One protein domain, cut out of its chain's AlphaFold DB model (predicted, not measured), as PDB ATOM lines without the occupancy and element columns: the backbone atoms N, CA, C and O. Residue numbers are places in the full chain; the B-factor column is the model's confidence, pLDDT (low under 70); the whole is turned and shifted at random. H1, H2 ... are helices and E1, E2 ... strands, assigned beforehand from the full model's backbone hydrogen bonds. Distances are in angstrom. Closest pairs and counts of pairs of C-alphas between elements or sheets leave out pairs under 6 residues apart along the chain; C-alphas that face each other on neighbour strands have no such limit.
ATOM      1  N   SER A  10     110.475 226.220 307.495       83.94
ATOM      2  CA  SER A  10     110.536 227.629 307.096       83.94
ATOM      3  C   SER A  10     109.787 227.847 305.779       83.94
ATOM      4  O   SER A  10     110.044 227.135 304.806       83.94
ATOM      5  N   ALA A  11     108.900 228.840 305.734       87.06
ATOM      6  CA  ALA A  11     108.168 229.210 304.526       87.06
ATOM      7  C   ALA A  11     108.311 230.707 304.218       87.06
ATOM      8  O   ALA A  11     108.564 231.516 305.115       87.06
ATOM      9  N   LEU A  12     108.134 231.056 302.940       88.81
ATOM     10  CA  LEU A  12     108.033 232.431 302.457       88.81
ATOM     11  C   LEU A  12     106.590 232.699 302.022       88.81
ATOM     12  O   LEU A  12     106.085 232.054 301.105       88.81
ATOM     13  N   ILE A  13     105.927 233.649 302.676       87.56
ATOM     14  CA  ILE A  13     104.581 234.094 302.307       87.56
ATOM     15  C   ILE A  13     104.686 235.236 301.311       87.56
ATOM     16  O   ILE A  13     105.297 236.253 301.614       87.56
ATOM     17  N   ILE A  14     104.035 235.106 300.159       87.94
ATOM     18  CA  ILE A  14     103.896 236.198 299.196       87.94
ATOM     19  C   ILE A  14     102.417 236.568 299.115       87.94
ATOM     20  O   ILE A  14     101.576 235.693 298.907       87.94
ATOM     21  N   ALA A  15     102.087 237.844 299.309       86.19
ATOM     22  CA  ALA A  15     100.707 238.324 299.255       86.19
ATOM     23  C   ALA A  15     100.602 239.703 298.590       86.19
ATOM     24  O   ALA A  15     101.532 240.507 298.648       86.19
ATOM     25  N   ASP A  16      99.454 239.984 297.968       85.94
ATOM     26  CA  ASP A  16      99.140 241.308 297.415       85.94
ATOM     27  C   ASP A  16      98.571 242.241 298.513       85.94
ATOM     28  O   ASP A  16      98.459 241.889 299.692       85.94
ATOM     29  N   ARG A  17      98.181 243.446 298.107       81.50
ATOM     30  CA  ARG A  17      97.492 244.467 298.894       81.50
ATOM     31  C   ARG A  17      96.257 243.886 299.585       81.50
ATOM     32  O   ARG A  17      95.473 243.159 298.985       81.50
ATOM     33  N   GLY A  18      96.038 244.281 300.832       80.31
ATOM     34  CA  GLY A  18      94.954 243.817 301.701       80.31
ATOM     35  C   GLY A  18      95.429 242.919 302.846       80.31
ATOM     36  O   GLY A  18      94.691 242.745 303.815       80.31
ATOM     37  N   TYR A  19      96.656 242.395 302.773       84.00
ATOM     38  CA  TYR A  19      97.242 241.538 303.808       84.00
ATOM     39  C   TYR A  19      98.235 242.264 304.728       84.00
ATOM     40  O   TYR A  19      98.768 241.637 305.641       84.00
ATOM     41  N   GLU A  20      98.421 243.582 304.569       83.62
ATOM     42  CA  GLU A  20      99.364 244.441 305.313       83.62
ATOM     43  C   GLU A  20      99.018 244.680 306.799       83.62
ATOM     44  O   GLU A  20      99.505 245.621 307.424       83.62
ATOM     45  N   ALA A  21      98.138 243.870 307.388       84.75
ATOM     46  CA  ALA A  21      97.747 244.020 308.783       84.75
ATOM     47  C   ALA A  21      98.881 243.596 309.732       84.75
ATOM     48  O   ALA A  21      99.432 242.504 309.599       84.75
ATOM     49  N   TYR A  22      99.154 244.410 310.760       86.06
ATOM     50  CA  TYR A  22     100.171 244.110 311.780       86.06
ATOM     51  C   TYR A  22      99.971 242.758 312.466       86.06
ATOM     52  O   TYR A  22     100.948 242.074 312.746       86.06
ATOM     53  N   ASN A  23      98.717 242.354 312.699       87.44
ATOM     54  CA  ASN A  23      98.424 241.052 313.296       87.44
ATOM     55  C   ASN A  23      98.962 239.917 312.414       87.44
ATOM     56  O   ASN A  23      99.654 239.039 312.905       87.44
ATOM     57  N   ASN A  24      98.720 239.976 311.099       86.75
ATOM     58  CA  ASN A  24      99.194 238.947 310.175       86.75
ATOM     59  C   ASN A  24     100.720 238.834 310.203       86.75
ATOM     60  O   ASN A  24     101.234 237.726 310.290       86.75
ATOM     61  N   MET A  25     101.434 239.962 310.154       86.12
ATOM     62  CA  MET A  25     102.901 239.962 310.198       86.12
ATOM     63  C   MET A  25     103.431 239.399 311.519       86.12
ATOM     64  O   MET A  25     104.347 238.583 311.489       86.12
ATOM     65  N   ALA A  26     102.812 239.753 312.648       86.62
ATOM     66  CA  ALA A  26     103.176 239.209 313.953       86.62
ATOM     67  C   ALA A  26     103.009 237.677 314.004       86.62
ATOM     68  O   ALA A  26     103.925 236.983 314.429       86.62
ATOM     69  N   HIS A  27     101.908 237.137 313.467       86.75
ATOM     70  CA  HIS A  27     101.692 235.681 313.380       86.75
ATOM     71  C   HIS A  27     102.704 234.972 312.480       86.75
ATOM     72  O   HIS A  27     103.149 233.865 312.776       86.75
ATOM     73  N   ILE A  28     103.108 235.611 311.383       86.56
ATOM     74  CA  ILE A  28     104.148 235.075 310.496       86.56
ATOM     75  C   ILE A  28     105.503 235.035 311.216       86.56
ATOM     76  O   ILE A  28     106.221 234.039 311.118       86.56
ATOM     77  N   GLN A  29     105.833 236.100 311.947       85.31
ATOM     78  CA  GLN A  29     107.092 236.240 312.679       85.31
ATOM     79  C   GLN A  29     107.193 235.284 313.860       85.31
ATOM     80  O   GLN A  29     108.219 234.628 314.004       85.31
ATOM     81  N   GLU A  30     106.127 235.146 314.648       85.12
ATOM     82  CA  GLU A  30     106.068 234.205 315.774       85.12
ATOM     83  C   GLU A  30     106.271 232.760 315.303       85.12
ATOM     84  O   GLU A  30     106.914 231.949 315.963       85.12
ATOM     85  N   ARG A  31     105.785 232.444 314.098       84.62
ATOM     86  CA  ARG A  31     105.998 231.143 313.460       84.62
ATOM     87  C   ARG A  31     107.417 230.961 312.891       84.62
ATOM     88  O   ARG A  31     107.763 229.864 312.458       84.62
ATOM     89  N   GLY A  32     108.235 232.012 312.851       84.38
ATOM     90  CA  GLY A  32     109.578 231.995 312.263       84.38
ATOM     91  C   GLY A  32     109.578 231.951 310.733       84.38
ATOM     92  O   GLY A  32     110.533 231.478 310.112       84.38
ATOM     93  N   TRP A  33     108.489 232.386 310.100       87.62
ATOM     94  CA  TRP A  33     108.357 232.421 308.646       87.62
ATOM     95  C   TRP A  33     108.751 233.790 308.088       87.62
ATOM     96  O   TRP A  33     108.727 234.804 308.783       87.62
ATOM     97  N   LYS A  34     109.119 233.823 306.805       86.69
ATOM     98  CA  LYS A  34     109.424 235.064 306.079       86.69
ATOM     99  C   LYS A  34     108.212 235.495 305.264       86.69
ATOM    100  O   LYS A  34     107.365 234.671 304.917       86.69
ATOM    101  N   TYR A  35     108.133 236.774 304.916       86.62
ATOM    102  CA  TYR A  35     107.066 237.282 304.061       86.62
ATOM    103  C   TYR A  35     107.541 238.375 303.110       86.62
ATOM    104  O   TYR A  35     108.494 239.094 303.385       86.62
ATOM    105  N   LEU A  36     106.815 238.500 302.005       88.31
ATOM    106  CA  LEU A  36     106.885 239.559 301.019       88.31
ATOM    107  C   LEU A  36     105.445 239.979 300.710       88.31
ATOM    108  O   LEU A  36     104.708 239.281 300.016       88.31
ATOM    109  N   ILE A  37     105.013 241.101 301.281       85.44
ATOM    110  CA  ILE A  37     103.641 241.588 301.125       85.44
ATOM    111  C   ILE A  37     103.686 242.881 300.329       85.44
ATOM    112  O   ILE A  37     104.349 243.838 300.727       85.44
ATOM    113  N   ARG A  38     102.949 242.930 299.220       83.12
ATOM    114  CA  ARG A  38     102.781 244.166 298.464       83.12
ATOM    115  C   ARG A  38     101.895 245.123 299.251       83.12
ATOM    116  O   ARG A  38     100.735 244.839 299.536       83.12
ATOM    117  N   ILE A  39     102.440 246.287 299.564       81.44
ATOM    118  CA  ILE A  39     101.736 247.343 300.288       81.44
ATOM    119  C   ILE A  39     100.980 248.269 299.329       81.44
ATOM    120  O   ILE A  39     101.315 248.405 298.151       81.44
ATOM    121  N   LYS A  40      99.914 248.892 299.836       79.50
ATOM    122  CA  LYS A  40      99.161 249.919 299.107       79.50
ATOM    123  C   LYS A  40      99.996 251.186 298.988       79.50
ATOM    124  O   LYS A  40     100.561 251.609 299.988       79.50
ATOM    125  N   ASP A  41     100.013 251.792 297.801       71.12
ATOM    126  CA  ASP A  41     100.699 253.064 297.577       71.12
ATOM    127  C   ASP A  41     100.027 254.206 298.358       71.12
ATOM    128  O   ASP A  41      98.797 254.303 298.425       71.12
ATOM    129  N   HIS A  42     100.856 255.079 298.924       64.88
ATOM    130  CA  HIS A  42     100.450 256.257 299.679       64.88
ATOM    131  C   HIS A  42      99.673 257.272 298.828       64.88
ATOM    132  O   HIS A  42      98.815 257.966 299.368       64.88
ATOM    133  N   LYS A  43      99.934 257.350 297.512       65.94
ATOM    134  CA  LYS A  43      99.260 258.305 296.610       65.94
ATOM    135  C   LYS A  43      97.828 257.902 296.284       65.94
ATOM    136  O   LYS A  43      96.974 258.760 296.092       65.94
ATOM    137  N   THR A  44      97.563 256.600 296.194       65.31
ATOM    138  CA  THR A  44      96.267 256.080 295.732       65.31
ATOM    139  C   THR A  44      95.328 255.723 296.881       65.31
ATOM    140  O   THR A  44      94.112 255.773 296.707       65.31
ATOM    141  N   TYR A  45      95.852 255.364 298.058       64.31
ATOM    142  CA  TYR A  45      95.033 254.848 299.153       64.31
ATOM    143  C   TYR A  45      95.147 255.691 300.427       64.31
ATOM    144  O   TYR A  45      96.202 255.802 301.049       64.31
ATOM    145  N   SER A  46      93.996 256.179 300.896       62.03
ATOM    146  CA  SER A  46      93.837 256.892 302.172       62.03
ATOM    147  C   SER A  46      93.891 255.983 303.403       62.03
ATOM    148  O   SER A  46      93.785 256.465 304.529       62.03
ATOM    149  N   SER A  47      94.165 254.686 303.239       66.19
ATOM    150  CA  SER A  47      94.461 253.773 304.346       66.19
ATOM    151  C   SER A  47      95.575 252.793 303.979       66.19
ATOM    152  O   SER A  47      95.560 252.188 302.908       66.19
ATOM    153  N   GLY A  48      96.546 252.619 304.877       71.25
ATOM    154  CA  GLY A  48      97.641 251.677 304.677       71.25
ATOM    155  C   GLY A  48      98.731 251.802 305.733       71.25
ATOM    156  O   GLY A  48      98.758 252.750 306.519       71.25
ATOM    157  N   ILE A  49      99.636 250.826 305.734       78.44
ATOM    158  CA  ILE A  49     100.800 250.814 306.623       78.44
ATOM    159  C   ILE A  49     101.782 251.948 306.303       78.44
ATOM    160  O   ILE A  49     102.348 252.536 307.216       78.44
ATOM    161  N   LEU A  50     101.870 252.328 305.021       77.31
ATOM    162  CA  LEU A  50     102.751 253.382 304.519       77.31
ATOM    163  C   LEU A  50     102.495 254.755 305.128       77.31
ATOM    164  O   LEU A  50     103.437 255.441 305.492       77.31
ATOM    165  N   GLN A  51     101.232 255.143 305.315       76.94
ATOM    166  CA  GLN A  51     100.906 256.413 305.978       76.94
ATOM    167  C   GLN A  51     101.396 256.474 307.422       76.94
ATOM    168  O   GLN A  51     101.416 257.536 308.043       76.94
ATOM    169  N   GLY A  52     101.691 255.311 307.994       76.56
ATOM    170  CA  GLY A  52     102.183 255.215 309.340       76.56
ATOM    171  C   GLY A  52     103.679 255.319 309.506       76.56
ATOM    172  O   GLY A  52     104.104 255.366 310.654       76.56
ATOM    173  N   LEU A  53     104.415 255.350 308.401       82.62
ATOM    174  CA  LEU A  53     105.863 255.288 308.342       82.62
ATOM    175  C   LEU A  53     106.400 256.557 307.683       82.62
ATOM    176  O   LEU A  53     105.751 257.154 306.825       82.62
ATOM    177  N   GLU A  54     107.596 256.959 308.081       83.25
ATOM    178  CA  GLU A  54     108.371 258.006 307.423       83.25
ATOM    179  C   GLU A  54     109.400 257.338 306.523       83.25
ATOM    180  O   GLU A  54     110.496 256.976 306.950       83.25
ATOM    181  N   LEU A  55     108.991 257.123 305.272       81.00
ATOM    182  CA  LEU A  55     109.841 256.536 304.247       81.00
ATOM    183  C   LEU A  55     110.618 257.611 303.478       81.00
ATOM    184  O   LEU A  55     110.132 258.742 303.357       81.00
ATOM    185  N   PRO A  56     111.794 257.266 302.923       81.62
ATOM    186  CA  PRO A  56     112.520 258.142 302.016       81.62
ATOM    187  C   PRO A  56     111.642 258.560 300.832       81.62
ATOM    188  O   PRO A  56     110.868 257.764 300.305       81.62
ATOM    189  N   SER A  57     111.793 259.800 300.370       76.62
ATOM    190  CA  SER A  57     111.105 260.298 299.172       76.62
ATOM    191  C   SER A  57     111.750 259.829 297.860       76.62
ATOM    192  O   SER A  57     111.451 260.381 296.802       76.62
ATOM    193  N   THR A  58     112.683 258.879 297.925       76.75
ATOM    194  CA  THR A  58     113.376 258.315 296.765       76.75
ATOM    195  C   THR A  58     112.492 257.288 296.061       76.75
ATOM    196  O   THR A  58     111.628 256.666 296.677       76.75
ATOM    197  N   GLU A  59     112.689 257.115 294.753       69.12
ATOM    198  CA  GLU A  59     111.922 256.142 293.957       69.12
ATOM    199  C   GLU A  59     112.244 254.691 294.337       69.12
ATOM    200  O   GLU A  59     111.382 253.815 294.257       69.12
ATOM    201  N   GLU A  60     113.469 254.461 294.809       77.19
ATOM    202  CA  GLU A  60     113.959 253.172 295.278       77.19
ATOM    203  C   GLU A  60     114.534 253.317 296.685       77.19
ATOM    204  O   GLU A  60     115.227 254.293 297.000       77.19
ATOM    205  N   PHE A  61     114.223 252.350 297.541       78.19
ATOM    206  CA  PHE A  61     114.793 252.242 298.877       78.19
ATOM    207  C   PHE A  61     114.650 250.817 299.410       78.19
ATOM    208  O   PHE A  61     113.676 250.114 299.133       78.19
ATOM    209  N   ASP A  62     115.619 250.424 300.227       80.00
ATOM    210  CA  ASP A  62     115.565 249.227 301.054       80.00
ATOM    211  C   ASP A  62     115.738 249.676 302.505       80.00
ATOM    212  O   ASP A  62     116.809 250.154 302.892       80.00
ATOM    213  N   VAL A  63     114.645 249.655 303.271       77.62
ATOM    214  CA  VAL A  63     114.628 250.138 304.654       77.62
ATOM    215  C   VAL A  63     114.077 249.057 305.562       77.62
ATOM    216  O   VAL A  63     112.963 248.555 305.378       77.62
ATOM    217  N   ASP A  64     114.860 248.756 306.591       81.25
ATOM    218  CA  ASP A  64     114.437 247.914 307.692       81.25
ATOM    219  C   ASP A  64     113.810 248.766 308.803       81.25
ATOM    220  O   ASP A  64     114.387 249.767 309.236       81.25
ATOM    221  N   ILE A  65     112.602 248.400 309.230       81.62
ATOM    222  CA  ILE A  65     111.792 249.178 310.169       81.62
ATOM    223  C   ILE A  65     111.336 248.280 311.315       81.62
ATOM    224  O   ILE A  65     110.530 247.364 311.141       81.62
ATOM    225  N   ASN A  66     111.777 248.598 312.529       82.69
ATOM    226  CA  ASN A  66     111.468 247.812 313.724       82.69
ATOM    227  C   ASN A  66     110.366 248.524 314.507       82.69
ATOM    228  O   ASN A  66     110.644 249.343 315.387       82.69
ATOM    229  N   LEU A  67     109.104 248.211 314.217       84.25
ATOM    230  CA  LEU A  67     107.983 248.865 314.884       84.25
ATOM    231  C   LEU A  67     107.649 248.217 316.221       84.25
ATOM    232  O   LEU A  67     107.298 247.044 316.311       84.25
ATOM    233  N   LYS A  68     107.610 249.024 317.272       84.62
ATOM    234  CA  LYS A  68     107.026 248.663 318.561       84.62
ATOM    235  C   LYS A  68     105.580 249.123 318.604       84.62
ATOM    236  O   LYS A  68     105.270 250.312 318.508       84.62
ATOM    237  N   LEU A  69     104.677 248.167 318.762       85.69
ATOM    238  CA  LEU A  69     103.244 248.398 318.785       85.69
ATOM    239  C   LEU A  69     102.754 248.567 320.224       85.69
ATOM    240  O   LEU A  69     103.119 247.818 321.134       85.69
ATOM    241  N   THR A  70     101.884 249.549 320.434       83.69
ATOM    242  CA  THR A  70     101.271 249.819 321.737       83.69
ATOM    243  C   THR A  70      99.805 250.207 321.590       83.69
ATOM    244  O   THR A  70      99.394 250.775 320.582       83.69
ATOM    245  N   ARG A  71      99.001 249.907 322.613       83.19
ATOM    246  CA  ARG A  71      97.636 250.442 322.789       83.19
ATOM    247  C   ARG A  71      97.570 251.515 323.883       83.19
ATOM    248  O   ARG A  71      96.512 252.072 324.147       83.19
ATOM    249  N   LYS A  72      98.681 251.782 324.575       82.00
ATOM    250  CA  LYS A  72      98.734 252.725 325.696       82.00
ATOM    251  C   LYS A  72      98.859 254.155 325.169       82.00
ATOM    252  O   LYS A  72      99.658 254.415 324.281       82.00
ATOM    253  N   GLN A  73      98.097 255.076 325.754       78.50
ATOM    254  CA  GLN A  73      98.084 256.494 325.379       78.50
ATOM    255  C   GLN A  73      98.470 257.400 326.563       78.50
ATOM    256  O   GLN A  73      97.753 258.340 326.900       78.50
ATOM    257  N   THR A  74      99.583 257.109 327.242       81.56
ATOM    258  CA  THR A  74     100.138 258.023 328.261       81.56
ATOM    259  C   THR A  74     100.945 259.143 327.610       81.56
ATOM    260  O   THR A  74     101.384 259.001 326.473       81.56
ATOM    261  N   ASN A  75     101.162 260.254 328.321       84.12
ATOM    262  CA  ASN A  75     101.926 261.394 327.796       84.12
ATOM    263  C   ASN A  75     103.348 260.991 327.367       84.12
ATOM    264  O   ASN A  75     103.771 261.347 326.276       84.12
ATOM    265  N   GLU A  76     104.022 260.150 328.153       83.00
ATOM    266  CA  GLU A  76     105.325 259.564 327.797       83.00
ATOM    267  C   GLU A  76     105.275 258.774 326.481       83.00
ATOM    268  O   GLU A  76     106.145 258.906 325.629       83.00
ATOM    269  N   VAL A  77     104.224 257.969 326.279       81.81
ATOM    270  CA  VAL A  77     104.073 257.172 325.055       81.81
ATOM    271  C   VAL A  77     103.738 258.062 323.861       81.81
ATOM    272  O   VAL A  77     104.188 257.776 322.760       81.81
ATOM    273  N   LYS A  78     102.999 259.161 324.051       85.12
ATOM    274  CA  LYS A  78     102.748 260.138 322.979       85.12
ATOM    275  C   LYS A  78     104.039 260.776 322.471       85.12
ATOM    276  O   LYS A  78     104.150 260.994 321.271       85.12
ATOM    277  N   GLU A  79     105.003 261.025 323.353       86.62
ATOM    278  CA  GLU A  79     106.327 261.506 322.953       86.62
ATOM    279  C   GLU A  79     107.087 260.448 322.143       86.62
ATOM    280  O   GLU A  79     107.621 260.770 321.087       86.62
ATOM    281  N   LEU A  80     107.046 259.174 322.555       84.19
ATOM    282  CA  LEU A  80     107.640 258.072 321.783       84.19
ATOM    283  C   LEU A  80     106.973 257.882 320.410       84.19
ATOM    284  O   LEU A  80     107.649 257.587 319.434       84.19
ATOM    285  N   LEU A  81     105.656 258.089 320.314       84.38
ATOM    286  CA  LEU A  81     104.885 257.974 319.069       84.38
ATOM    287  C   LEU A  81     105.204 259.065 318.034       84.38
ATOM    288  O   LEU A  81     104.733 258.959 316.900       84.38
ATOM    289  N   LYS A  82     105.973 260.103 318.394       85.31
ATOM    290  CA  LYS A  82     106.507 261.063 317.414       85.31
ATOM    291  C   LYS A  82     107.475 260.384 316.451       85.31
ATOM    292  O   LYS A  82     107.519 260.756 315.284       85.31
ATOM    293  N   ASP A  83     108.194 259.373 316.927       86.00
ATOM    294  CA  ASP A  83     109.042 258.530 316.100       86.00
ATOM    295  C   ASP A  83     108.194 257.454 315.405       86.00
ATOM    296  O   ASP A  83     107.936 256.367 315.937       86.00
ATOM    297  N   LYS A  84     107.735 257.788 314.195       81.81
ATOM    298  CA  LYS A  84     106.833 256.942 313.402       81.81
ATOM    299  C   LYS A  84     107.480 255.645 312.912       81.81
ATOM    300  O   LYS A  84     106.756 254.693 312.630       81.81
ATOM    301  N   ASN A  85     108.809 255.601 312.827       84.94
ATOM    302  CA  ASN A  85     109.548 254.444 312.318       84.94
ATOM    303  C   ASN A  85     109.865 253.416 313.407       84.94
ATOM    304  O   ASN A  85     110.174 252.272 313.086       84.94
ATOM    305  N   HIS A  86     109.723 253.777 314.684       83.31
ATOM    306  CA  HIS A  86     109.974 252.856 315.795       83.31
ATOM    307  C   HIS A  86     108.754 252.595 316.670       83.31
ATOM    308  O   HIS A  86     108.708 251.562 317.339       83.31
ATOM    309  N   TYR A  87     107.755 253.479 316.688       84.88
ATOM    310  CA  TYR A  87     106.588 253.324 317.553       84.88
ATOM    311  C   TYR A  87     105.285 253.546 316.801       84.88
ATOM    312  O   TYR A  87     105.093 254.522 316.078       84.88
ATOM    313  N   ARG A  88     104.324 252.651 317.037       87.06
ATOM    314  CA  ARG A  88     102.997 252.745 316.432       87.06
ATOM    315  C   ARG A  88     101.896 252.470 317.440       87.06
ATOM    316  O   ARG A  88     101.906 251.480 318.172       87.06
ATOM    317  N   LEU A  89     100.893 253.340 317.415       86.19
ATOM    318  CA  LEU A  89      99.672 253.162 318.180       86.19
ATOM    319  C   LEU A  89      98.687 252.289 317.394       86.19
ATOM    320  O   LEU A  89      98.344 252.591 316.249       86.19
ATOM    321  N   ILE A  90      98.191 251.234 318.029       84.75
ATOM    322  CA  ILE A  90      97.067 250.444 317.526       84.75
ATOM    323  C   ILE A  90      95.777 251.017 318.114       84.75
ATOM    324  O   ILE A  90      95.649 251.155 319.330       84.75
ATOM    325  N   SER A  91      94.805 251.322 317.251       82.12
ATOM    326  CA  SER A  91      93.483 251.780 317.690       82.12
ATOM    327  C   SER A  91      92.753 250.709 318.510       82.12
ATOM    328  O   SER A  91      92.819 249.515 318.195       82.12
ATOM    329  N   HIS A  92      92.011 251.136 319.533       72.12
ATOM    330  CA  HIS A  92      91.104 250.260 320.270       72.12
ATOM    331  C   HIS A  92      90.023 249.733 319.308       72.12
ATOM    332  O   HIS A  92      89.378 250.508 318.607       72.12
ATOM    333  N   GLY A  93      89.879 248.409 319.215       73.94
ATOM    334  CA  GLY A  93      88.977 247.735 318.269       73.94
ATOM    335  C   GLY A  93      89.660 247.123 317.039       73.94
ATOM    336  O   GLY A  93      89.033 246.362 316.304       73.94
ATOM    337  N   LYS A  94      90.954 247.383 316.803       81.62
ATOM    338  CA  LYS A  94      91.728 246.597 315.829       81.62
ATOM    339  C   LYS A  94      92.221 245.307 316.478       81.62
ATOM    340  O   LYS A  94      92.907 245.362 317.501       81.62
ATOM    341  N   ALA A  95      91.896 244.171 315.860       80.31
ATOM    342  CA  ALA A  95      92.363 242.858 316.291       80.31
ATOM    343  C   ALA A  95      93.896 242.806 316.258       80.31
ATOM    344  O   ALA A  95      94.522 243.111 315.240       80.31
ATOM    345  N   PHE A  96      94.479 242.476 317.404       85.06
ATOM    346  CA  PHE A  96      95.903 242.239 317.562       85.06
ATOM    347  C   PHE A  96      96.069 241.323 318.766       85.06
ATOM    348  O   PHE A  96      95.778 241.745 319.890       85.06
ATOM    349  N   ASP A  97      96.465 240.083 318.509       84.56
ATOM    350  CA  ASP A  97      96.375 238.993 319.486       84.56
ATOM    351  C   ASP A  97      97.511 239.052 320.516       84.56
ATOM    352  O   ASP A  97      97.366 238.605 321.649       84.56
ATOM    353  N   TYR A  98      98.616 239.705 320.152       81.38
ATOM    354  CA  TYR A  98      99.811 239.848 320.988       81.38
ATOM    355  C   TYR A  98      99.776 241.067 321.925       81.38
ATOM    356  O   TYR A  98     100.757 241.358 322.610       81.38
ATOM    357  N   LEU A  99      98.660 241.805 321.982       81.44
ATOM    358  CA  LEU A  99      98.433 242.854 322.981       81.44
ATOM    359  C   LEU A  99      97.053 242.683 323.619       81.44
ATOM    360  O   LEU A  99      96.069 242.462 322.909       81.44
ATOM    361  N   PRO A 100      96.931 242.892 324.939       75.00
ATOM    362  CA  PRO A 100      95.633 242.891 325.596       75.00
ATOM    363  C   PRO A 100      94.767 244.050 325.085       75.00
ATOM    364  O   PRO A 100      95.261 245.128 324.743       75.00
ATOM    365  N   GLU A 101      93.455 243.835 324.999       69.75
ATOM    366  CA  GLU A 101      92.495 244.849 324.530       69.75
ATOM    367  C   GLU A 101      92.394 246.042 325.491       69.75
ATOM    368  O   GLU A 101      92.297 247.197 325.067       69.75
ATOM    369  N   LYS A 102      92.511 245.757 326.791       68.81
ATOM    370  CA  LYS A 102      92.578 246.748 327.865       68.81
ATOM    371  C   LYS A 102      94.028 246.892 328.314       68.81
ATOM    372  O   LYS A 102      94.624 245.920 328.771       68.81
ATOM    373  N   SER A 103      94.585 248.096 328.207       64.69
ATOM    374  CA  SER A 103      95.917 248.400 328.732       64.69
ATOM    375  C   SER A 103      95.837 248.654 330.241       64.69
ATOM    376  O   SER A 103      95.069 249.504 330.697       64.69
ATOM    377  N   LYS A 104      96.608 247.916 331.051       64.75
ATOM    378  CA  LYS A 104      96.779 248.225 332.481       64.75
ATOM    379  C   LYS A 104      97.952 249.191 332.657       64.75
ATOM    380  O   LYS A 104      98.880 249.228 331.850       64.75
ATOM    381  N   LYS A 105      97.948 249.979 333.742       58.22
ATOM    382  CA  LYS A 105      99.036 250.936 334.041       58.22
ATOM    383  C   LYS A 105     100.419 250.265 334.110       58.22
ATOM    384  O   LYS A 105     101.388 250.888 333.681       58.22
ATOM    385  N   SER A 106     100.475 249.015 334.578       55.38
ATOM    386  CA  SER A 106     101.685 248.198 334.757       55.38
ATOM    387  C   SER A 106     102.171 247.468 333.500       55.38
ATOM    388  O   SER A 106     103.184 246.778 333.558       55.38
ATOM    389  N   ASP A 107     101.460 247.555 332.373       57.69
ATOM    390  CA  ASP A 107     101.875 246.847 331.165       57.69
ATOM    391  C   ASP A 107     103.017 247.595 330.464       57.69
ATOM    392  O   ASP A 107     102.878 248.756 330.062       57.69
ATOM    393  N   HIS A 108     104.155 246.912 330.322       56.25
ATOM    394  CA  HIS A 108     105.270 247.344 329.482       56.25
ATOM    395  C   HIS A 108     104.882 247.323 327.990       56.25
ATOM    396  O   HIS A 108     103.969 246.599 327.583       56.25
ATOM    397  N   ILE A 109     105.583 248.107 327.163       57.91
ATOM    398  CA  ILE A 109     105.471 248.055 325.695       57.91
ATOM    399  C   ILE A 109     106.007 246.684 325.256       57.91
ATOM    400  O   ILE A 109     107.197 246.428 325.411       57.91
ATOM    401  N   LYS A 110     105.130 245.780 324.805       56.72
ATOM    402  CA  LYS A 110     105.450 244.340 324.701       56.72
ATOM    403  C   LYS A 110     105.558 243.784 323.282       56.72
ATOM    404  O   LYS A 110     106.238 242.783 323.110       56.72
ATOM    405  N   ALA A 111     104.925 244.391 322.279       58.88
ATOM    406  CA  ALA A 111     104.897 243.815 320.934       58.88
ATOM    407  C   ALA A 111     105.843 244.566 319.994       58.88
ATOM    408  O   ALA A 111     105.638 245.750 319.734       58.88
ATOM    409  N   ALA A 112     106.861 243.877 319.486       59.31
ATOM    410  CA  ALA A 112     107.686 244.347 318.382       59.31
ATOM    411  C   ALA A 112     107.273 243.591 317.115       59.31
ATOM    412  O   ALA A 112     107.137 242.371 317.140       59.31
ATOM    413  N   VAL A 113     107.044 244.321 316.033       61.72
ATOM    414  CA  VAL A 113     106.794 243.796 314.696       61.72
ATOM    415  C   VAL A 113     107.867 244.377 313.795       61.72
ATOM    416  O   VAL A 113     107.940 245.590 313.601       61.72
ATOM    417  N   GLN A 114     108.705 243.503 313.254       62.94
ATOM    418  CA  GLN A 114     109.677 243.886 312.238       62.94
ATOM    419  C   GLN A 114     108.935 244.130 310.924       62.94
ATOM    420  O   GLN A 114     107.986 243.413 310.622       62.94
ATOM    421  N   ILE A 115     109.324 245.115 310.133       68.19
ATOM    422  CA  ILE A 115     108.790 245.337 308.794       68.19
ATOM    423  C   ILE A 115     109.961 245.628 307.879       68.19
ATOM    424  O   ILE A 115     110.640 246.635 308.026       68.19
ATOM    425  N   PHE A 116     110.125 244.768 306.883       57.88
ATOM    426  CA  PHE A 116     111.033 245.028 305.780       57.88
ATOM    427  C   PHE A 116     110.263 245.753 304.681       57.88
ATOM    428  O   PHE A 116     109.341 245.193 304.076       57.88
ATOM    429  N   CYS A 117     110.611 247.015 304.456       56.66
ATOM    430  CA  CYS A 117     110.057 247.829 303.388       56.66
ATOM    431  C   CYS A 117     111.052 247.870 302.233       56.66
ATOM    432  O   CYS A 117     111.974 248.678 302.215       56.66
ATOM    433  N   ILE A 118     110.810 247.007 301.250       55.44
ATOM    434  CA  ILE A 118     111.574 246.975 300.007       55.44
ATOM    435  C   ILE A 118     110.736 247.668 298.932       55.44
ATOM    436  O   ILE A 118     109.691 247.152 298.521       55.44
ATOM    437  N   ALA A 119     111.181 248.835 298.478       51.81
ATOM    438  CA  ALA A 119     110.671 249.487 297.282       51.81
ATOM    439  C   ALA A 119     111.702 249.324 296.166       51.81
ATOM    440  O   ALA A 119     112.612 250.132 296.013       51.81
ATOM    441  N   VAL A 120     111.546 248.257 295.380       40.78
ATOM    442  CA  VAL A 120     112.236 248.098 294.095       40.78
ATOM    443  C   VAL A 120     111.207 248.380 293.009       40.78
ATOM    444  O   VAL A 120     110.388 247.522 292.667       40.78
ATOM    445  N   PHE A 121     111.196 249.610 292.502       38.12
ATOM    446  CA  PHE A 121     110.351 250.004 291.379       38.12
ATOM    447  C   PHE A 121     111.063 249.702 290.056       38.12
ATOM    448  O   PHE A 121     111.440 250.595 289.316       38.12
TER     449      PHE A 121
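AT A GLANCE: This is residues 10 to 121 of the 142 residues of the protein "Transposase DDE domain protein" of Clostridium oryzae (UniProt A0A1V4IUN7). A long antiparallel ribbon of E3 and E5 forms the spine, with short E4 beside E3 near the end where E3 finishes; H1 packs crosswise on E5, and the small parallel pair E1 and E2 adjoins H1 through E2. H2 sits by E4 and only grazes the sheet, while two long stretches, residues 38 to 60 and 90 to 110, have no named element. The printed part has 112 residues, with named elements in the order E1, H1, E2, E3, H2, E4, E5; the larger sheet runs E4, E3, E5 and is mixed. The class is mixed, helices and strands, with under half of the residues in named elements. The whole is compact, with a radius of gyration of the C-alphas of 14.5 A and spans of 44 by 33 by 22 A.

HOW THE PARTS SIT: Start with E1, residues 12 to 15, and E2, residues 34 to 37: they are parallel at 14 degrees, with N 36 and O 13 at 2.7 A. Between them in the chain comes H1, residues 22 to 30, in a strand-helix-strand unit, two parallel neighbour strands with a helix between, whose crossover is right-handed. The closest C-alphas of H1 and E2 are those of Ile 28 and Lys 34, 6.9 A apart. Next look at E3, residues 61 to 70, and E5, residues 111 to 119: they are antiparallel at 160 degrees, with N 65 and O 115 at 2.9 A. H1 is on their sheet at a height of 7.4 A, over E5 and across the strands, at 80 degrees to E5 on the local plane; the closest C-alphas of H1 and E5, of Ala 26 and Val 113, are 5.9 A apart. E2 and E5 are near each other, but E1 and E5 are apart. E3, H2, residues 75 to 80, and E4, residues 87 to 89, make another right-handed unit. E4 is parallel to E3 at 53 degrees, with N 88 and O 68 at 2.9 A. H2 only grazes the sheet; its closest C-alpha pair with E4 is Leu 80 and Tyr 87, 6.4 A apart. In H1 and H2 every O i to N i+4 pair is within hydrogen-bond range.

IN THESE COORDINATES: Find C-alpha 12 at (108.033, 232.431, 302.457), where E1 begins. H1 measures 12.2 A from first to last C-alpha. E3 starts at (114.793, 252.242, 298.877) and runs 26.7 A; E5 runs 25.0 A and ends at (110.671, 249.487, 297.282).

THE WHOLE: The C-alphas farthest apart are those of Ser 106 and Phe 121, at 44.3 A. The printed part has no cut; its long links are E2 to E3 and E4 to E5. Look for pLDDT under 70 at residues 42 to 47, 59 and 101 to 121; the mean of the printed part is 77.1.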